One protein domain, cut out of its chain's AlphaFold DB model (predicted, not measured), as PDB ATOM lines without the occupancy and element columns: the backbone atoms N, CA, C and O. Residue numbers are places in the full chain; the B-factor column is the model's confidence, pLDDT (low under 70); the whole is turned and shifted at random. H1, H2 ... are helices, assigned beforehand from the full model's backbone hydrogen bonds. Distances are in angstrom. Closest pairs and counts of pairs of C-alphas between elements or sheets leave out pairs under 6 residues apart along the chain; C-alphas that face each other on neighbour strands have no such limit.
ATOM      1  N   GLU A 188     -18.150   7.025  28.574       92.00
ATOM      2  CA  GLU A 188     -18.977   6.032  27.892       92.00
ATOM      3  C   GLU A 188     -20.275   5.754  28.663       92.00
ATOM      4  O   GLU A 188     -21.321   5.561  28.051       92.00
ATOM      5  N   GLU A 189     -20.234   5.756  30.002       89.44
ATOM      6  CA  GLU A 189     -21.437   5.649  30.831       89.44
ATOM      7  C   GLU A 189     -22.324   6.895  30.711       89.44
ATOM      8  O   GLU A 189     -23.537   6.739  30.587       89.44
ATOM      9  N   VAL A 190     -21.747   8.105  30.683       91.25
ATOM     10  CA  VAL A 190     -22.505   9.350  30.428       91.25
ATOM     11  C   VAL A 190     -23.180   9.293  29.058       91.25
ATOM     12  O   VAL A 190     -24.392   9.458  28.970       91.25
ATOM     13  N   GLU A 191     -22.434   8.955  28.005       93.62
ATOM     14  CA  GLU A 191     -22.969   8.834  26.642       93.62
ATOM     15  C   GLU A 191     -24.050   7.731  26.534       93.62
ATOM     16  O   GLU A 191     -24.991   7.827  25.745       93.62
ATOM     17  N   CYS A 192     -23.953   6.671  27.343       94.06
ATOM     18  CA  CYS A 192     -24.979   5.633  27.447       94.06
ATOM     19  C   CYS A 192     -26.259   6.149  28.131       94.06
ATOM     20  O   CYS A 192     -27.355   5.886  27.634       94.06
ATOM     21  N   VAL A 193     -26.135   6.933  29.212       93.31
ATOM     22  CA  VAL A 193     -27.270   7.612  29.865       93.31
ATOM     23  C   VAL A 193     -27.935   8.611  28.914       93.31
ATOM     24  O   VAL A 193     -29.157   8.598  28.793       93.31
ATOM     25  N   GLU A 194     -27.163   9.435  28.204       93.81
ATOM     26  CA  GLU A 194     -27.689  10.415  27.242       93.81
ATOM     27  C   GLU A 194     -28.477   9.739  26.114       93.81
ATOM     28  O   GLU A 194     -29.597  10.156  25.808       93.81
ATOM     29  N   ARG A 195     -27.959   8.644  25.535       94.44
ATOM     30  CA  ARG A 195     -28.701   7.842  24.544       94.44
ATOM     31  C   ARG A 195     -29.962   7.212  25.138       94.44
ATOM     32  O   ARG A 195     -31.004   7.246  24.490       94.44
ATOM     33  N   LEU A 196     -29.883   6.649  26.346       94.69
ATOM     34  CA  LEU A 196     -31.041   6.071  27.036       94.69
ATOM     35  C   LEU A 196     -32.152   7.107  27.221       94.69
ATOM     36  O   LEU A 196     -33.290   6.837  26.855       94.69
ATOM     37  N   LEU A 197     -31.820   8.298  27.716       93.56
ATOM     38  CA  LEU A 197     -32.785   9.385  27.886       93.56
ATOM     39  C   LEU A 197     -33.309   9.895  26.535       93.56
ATOM     40  O   LEU A 197     -34.507  10.108  26.398       93.56
ATOM     41  N   THR A 198     -32.460   9.999  25.507       94.25
ATOM     42  CA  THR A 198     -32.874  10.433  24.155       94.25
ATOM     43  C   THR A 198     -33.959   9.536  23.545       94.25
ATOM     44  O   THR A 198     -34.831  10.034  22.838       94.25
ATOM     45  N   TYR A 199     -33.923   8.223  23.802       92.12
ATOM     46  CA  TYR A 199     -34.892   7.269  23.246       92.12
ATOM     47  C   TYR A 199     -36.014   6.856  24.211       92.12
ATOM     48  O   TYR A 199     -37.066   6.424  23.744       92.12
ATOM     49  N   PHE A 200     -35.806   6.966  25.527       93.69
ATOM     50  CA  PHE A 200     -36.665   6.355  26.552       93.69
ATOM     51  C   PHE A 200     -36.887   7.252  27.789       93.69
ATOM     52  O   PHE A 200     -37.069   6.719  28.878       93.69
ATOM     53  N   HIS A 201     -36.852   8.589  27.666       90.38
ATOM     54  CA  HIS A 201     -36.891   9.514  28.819       90.38
ATOM     55  C   HIS A 201     -37.948   9.215  29.903       90.38
ATOM     56  O   HIS A 201     -37.613   9.288  31.082       90.38
ATOM     57  N   ASP A 202     -39.171   8.835  29.521       94.69
ATOM     58  CA  ASP A 202     -40.261   8.505  30.455       94.69
ATOM     59  C   ASP A 202     -40.216   7.056  30.987       94.69
ATOM     60  O   ASP A 202     -40.839   6.740  32.001       94.69
ATOM     61  N   ASP A 203     -39.484   6.162  30.314       95.19
ATOM     62  CA  ASP A 203     -39.481   4.713  30.567       95.19
ATOM     63  C   ASP A 203     -38.259   4.237  31.384       95.19
ATOM     64  O   ASP A 203     -38.183   3.061  31.758       95.19
ATOM     65  N   VAL A 204     -37.285   5.110  31.686       95.94
ATOM     66  CA  VAL A 204     -36.100   4.772  32.499       95.94
ATOM     67  C   VAL A 204     -35.753   5.812  33.554       95.94
ATOM     68  O   VAL A 204     -35.862   7.013  33.345       95.94
ATOM     69  N   GLU A 205     -35.179   5.337  34.657       95.56
ATOM     70  CA  GLU A 205     -34.539   6.172  35.672       95.56
ATOM     71  C   GLU A 205     -33.060   5.753  35.817       95.56
ATOM     72  O   GLU A 205     -32.716   4.918  36.666       95.56
ATOM     73  N   PRO A 206     -32.148   6.291  34.977       90.31
ATOM     74  CA  PRO A 206     -30.763   5.817  34.903       90.31
ATOM     75  C   PRO A 206     -29.971   6.027  36.197       90.31
ATOM     76  O   PRO A 206     -29.100   5.221  36.515       90.31
ATOM     77  N   ALA A 207     -30.304   7.066  36.971       88.56
ATOM     78  CA  ALA A 207     -29.670   7.366  38.256       88.56
ATOM     79  C   ALA A 207     -29.927   6.284  39.321       88.56
ATOM     80  O   ALA A 207     -29.054   6.024  40.150       88.56
ATOM     81  N   LEU A 208     -31.096   5.633  39.284       91.44
ATOM     82  CA  LEU A 208     -31.414   4.492  40.147       91.44
ATOM     83  C   LEU A 208     -31.159   3.141  39.470       91.44
ATOM     84  O   LEU A 208     -31.313   2.114  40.124       91.44
ATOM     85  N   GLY A 209     -30.795   3.123  38.184       94.19
ATOM     86  CA  GLY A 209     -30.688   1.897  37.397       94.19
ATOM     87  C   GLY A 209     -32.037   1.190  37.230       94.19
ATOM     88  O   GLY A 209     -32.081  -0.034  37.293       94.19
ATOM     89  N   ARG A 210     -33.150   1.922  37.080       95.12
ATOM     90  CA  ARG A 210     -34.501   1.334  36.992       95.12
ATOM     91  C   ARG A 210     -35.109   1.454  35.597       95.12
ATOM     92  O   ARG A 210     -34.929   2.455  34.909       95.12
ATOM     93  N   CYS A 211     -35.861   0.423  35.229       96.62
ATOM     94  CA  CYS A 211     -36.824   0.432  34.135       96.62
ATOM     95  C   CYS A 211     -38.198   0.778  34.728       96.62
ATOM     96  O   CYS A 211     -38.569   0.205  35.753       96.62
ATOM     97  N   LEU A 212     -38.920   1.721  34.122       94.69
ATOM     98  CA  LEU A 212     -40.210   2.221  34.616       94.69
ATOM     99  C   LEU A 212     -41.417   1.544  33.946       94.69
ATOM    100  O   LEU A 212     -42.554   1.779  34.358       94.69
ATOM    101  N   TYR A 213     -41.197   0.649  32.970       93.19
ATOM    102  CA  TYR A 213     -42.272  -0.177  32.419       93.19
ATOM    103  C   TYR A 213     -42.968  -0.990  33.517       93.19
ATOM    104  O   TYR A 213     -42.327  -1.642  34.341       93.19
ATOM    105  N   SER A 214     -44.301  -1.025  33.481       90.44
ATOM    106  CA  SER A 214     -45.127  -1.722  34.476       90.44
ATOM    107  C   SER A 214     -44.827  -3.221  34.587       90.44
ATOM    108  O   SER A 214     -44.898  -3.779  35.675       90.44
ATOM    109  N   SER A 215     -44.407  -3.872  33.499       91.88
ATOM    110  CA  SER A 215     -43.948  -5.270  33.493       91.88
ATOM    111  C   SER A 215     -42.568  -5.492  34.130       91.88
ATOM    112  O   SER A 215     -42.054  -6.608  34.107       91.88
ATOM    113  N   CYS A 216     -41.927  -4.436  34.634       93.44
ATOM    114  CA  CYS A 216     -40.604  -4.452  35.258       93.44
ATOM    115  C   CYS A 216     -40.630  -3.973  36.719       93.44
ATOM    116  O   CYS A 216     -39.565  -3.864  37.321       93.44
ATOM    117  N   SER A 217     -41.816  -3.743  37.304       89.44
ATOM    118  CA  SER A 217     -41.995  -3.303  38.702       89.44
ATOM    119  C   SER A 217     -41.261  -4.175  39.721       89.44
ATOM    120  O   SER A 217     -40.762  -3.673  40.728       89.44
ATOM    121  N   ASP A 218     -41.188  -5.473  39.431       90.06
ATOM    122  CA  ASP A 218     -40.676  -6.502  40.335       90.06
ATOM    123  C   ASP A 218     -39.192  -6.818  40.065       90.06
ATOM    124  O   ASP A 218     -38.559  -7.582  40.797       90.06
ATOM    125  N   ILE A 219     -38.613  -6.227  39.011       91.44
ATOM    126  CA  ILE A 219     -37.204  -6.399  38.655       91.44
ATOM    127  C   ILE A 219     -36.369  -5.481  39.551       91.44
ATOM    128  O   ILE A 219     -36.582  -4.269  39.622       91.44
ATOM    129  N   SER A 220     -35.390  -6.062  40.247       88.12
ATOM    130  CA  SER A 220     -34.466  -5.291  41.075       88.12
ATOM    131  C   SER A 220     -33.657  -4.294  40.228       88.12
ATOM    132  O   SER A 220     -33.340  -4.588  39.073       88.12
ATOM    133  N   PRO A 221     -33.286  -3.121  40.777       93.69
ATOM    134  CA  PRO A 221     -32.526  -2.134  40.019       93.69
ATOM    135  C   PRO A 221     -31.216  -2.708  39.468       93.69
ATOM    136  O   PRO A 221     -30.476  -3.408  40.166       93.69
ATOM    137  N   PHE A 222     -30.926  -2.397  38.208       95.00
ATOM    138  CA  PHE A 222     -29.764  -2.894  37.491       95.00
ATOM    139  C   PHE A 222     -28.472  -2.352  38.109       95.00
ATOM    140  O   PHE A 222     -28.303  -1.150  38.303       95.00
ATOM    141  N   GLY A 223     -27.509  -3.243  38.360       90.62
ATOM    142  CA  GLY A 223     -26.221  -2.886  38.970       90.62
ATOM    143  C   GLY A 223     -25.295  -2.021  38.100       90.62
ATOM    144  O   GLY A 223     -24.207  -1.669  38.551       90.62
ATOM    145  N   SER A 224     -25.684  -1.704  36.861       94.19
ATOM    146  CA  SER A 224     -24.980  -0.777  35.969       94.19
ATOM    147  C   SER A 224     -25.925  -0.181  34.920       94.19
ATOM    148  O   SER A 224     -26.915  -0.805  34.531       94.19
ATOM    149  N   VAL A 225     -25.570   1.003  34.402       93.06
ATOM    150  CA  VAL A 225     -26.275   1.655  33.280       93.06
ATOM    151  C   VAL A 225     -26.303   0.745  32.046       93.06
ATOM    152  O   VAL A 225     -27.321   0.651  31.370       93.06
ATOM    153  N   TRP A 226     -25.220   0.007  31.789       94.94
ATOM    154  CA  TRP A 226     -25.138  -0.945  30.678       94.94
ATOM    155  C   TRP A 226     -26.167  -2.074  30.783       94.94
ATOM    156  O   TRP A 226     -26.796  -2.417  29.785       94.94
ATOM    157  N   ALA A 227     -26.385  -2.632  31.977       94.50
ATOM    158  CA  ALA A 227     -27.388  -3.676  32.177       94.50
ATOM    159  C   ALA A 227     -28.820  -3.145  31.966       94.50
ATOM    160  O   ALA A 227     -29.627  -3.819  31.324       94.50
ATOM    161  N   LEU A 228     -29.104  -1.910  32.405       95.81
ATOM    162  CA  LEU A 228     -30.354  -1.213  32.079       95.81
ATOM    163  C   LEU A 228     -30.498  -0.999  30.560       95.81
ATOM    164  O   LEU A 228     -31.548  -1.300  29.997       95.81
ATOM    165  N   ALA A 229     -29.442  -0.557  29.869       95.62
ATOM    166  CA  ALA A 229     -29.458  -0.347  28.421       95.62
ATOM    167  C   ALA A 229     -29.749  -1.636  27.629       95.62
ATOM    168  O   ALA A 229     -30.591  -1.629  26.729       95.62
ATOM    169  N   TYR A 230     -29.123  -2.760  27.995       95.62
ATOM    170  CA  TYR A 230     -29.412  -4.066  27.386       95.62
ATOM    171  C   TYR A 230     -30.853  -4.529  27.632       95.62
ATOM    172  O   TYR A 230     -31.489  -5.070  26.723       95.62
ATOM    173  N   HIS A 231     -31.387  -4.299  28.832       95.06
ATOM    174  CA  HIS A 231     -32.774  -4.619  29.155       95.06
ATOM    175  C   HIS A 231     -33.764  -3.814  28.293       95.06
ATOM    176  O   HIS A 231     -34.648  -4.400  27.661       95.06
ATOM    177  N   MET A 232     -33.563  -2.496  28.186       94.81
ATOM    178  CA  MET A 232     -34.382  -1.618  27.340       94.81
ATOM    179  C   MET A 232     -34.309  -2.000  25.861       94.81
ATOM    180  O   MET A 232     -35.331  -2.043  25.179       94.81
ATOM    181  N   TRP A 233     -33.123  -2.369  25.369       93.62
ATOM    182  CA  TRP A 233     -32.950  -2.874  24.006       93.62
ATOM    183  C   TRP A 233     -33.748  -4.163  23.747       93.62
ATOM    184  O   TRP A 233     -34.387  -4.304  22.701       93.62
ATOM    185  N   GLY A 234     -33.766  -5.093  24.708       91.69
ATOM    186  CA  GLY A 234     -34.587  -6.306  24.638       91.69
ATOM    187  C   GLY A 234     -36.087  -6.000  24.555       91.69
ATOM    188  O   GLY A 234     -36.791  -6.564  23.709       91.69
ATOM    189  N   TYR A 235     -36.565  -5.053  25.368       89.44
ATOM    190  CA  TYR A 235     -37.946  -4.562  25.315       89.44
ATOM    191  C   TYR A 235     -38.285  -3.916  23.971       89.44
ATOM    192  O   TYR A 235     -39.305  -4.253  23.364       89.44
ATOM    193  N   PHE A 236     -37.402  -3.061  23.460       89.06
ATOM    194  CA  PHE A 236     -37.569  -2.391  22.177       89.06
ATOM    195  C   PHE A 236     -37.661  -3.384  21.003       89.06
ATOM    196  O   PHE A 236     -38.600  -3.326  20.205       89.06
ATOM    197  N   CYS A 237     -36.763  -4.372  20.945       89.81
ATOM    198  CA  CYS A 237     -36.819  -5.456  19.958       89.81
ATOM    199  C   CYS A 237     -38.117  -6.280  20.061       89.81
ATOM    200  O   CYS A 237     -38.724  -6.623  19.043       89.81
TER     201      CYS A 237
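This is residues 188 to 237 of the 650 residues of an uncharacterized protein of Angiostrongylus costaricensis (UniProt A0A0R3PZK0). Two helices of equal residue count, H1 and H2, run the same way as a narrow V, close together near their first residues and spreading toward their last. A long loop, residues 201 to 224, leads from the last residue of H1 back to the first residue of H2, and within it a small turn is tied by a short antiparallel pairing of residues 204 to 205 with residues 210 to 211. The printed part has 50 residues, with two named helices in the order H1, H2 and no named strand; the class is all helix. It is compact and rounded, with a radius of gyration of the C-alphas of 9.7 A and spans of 28 by 21 by 17 A.

H1 is residues 188 to 200, 17.7 A from first to last C-alpha, and begins with C-alpha 188 at (-18.977, 6.032, 27.892). The loop passes Ser 214, whose C-alpha is at (-45.127, -1.722, 34.476). H2 is residues 225 to 237, 18.4 A long, and ends with C-alpha 237 at (-36.819, -5.456, 19.958).

H1 and H2 touch, and H2 does so with residues 225 to 229 alone. The closest C-alphas of the two helices are those of Glu 189 and Val 225, 6.7 A apart. The helices run the same way at a shallow tilt of 33 degrees, only just short of steep, and their centres are 11.3 A apart. In H1 and H2 every O i to N i+4 pair is within hydrogen-bond range.

The two C-alphas farthest apart are those of Glu 188 and Ser 214, at 28.1 A. The link from H1 to H2 is long, with 24 residues. The printed part has no cut. The mean pLDDT of the printed part is 92.9, and no printed residue is under 70.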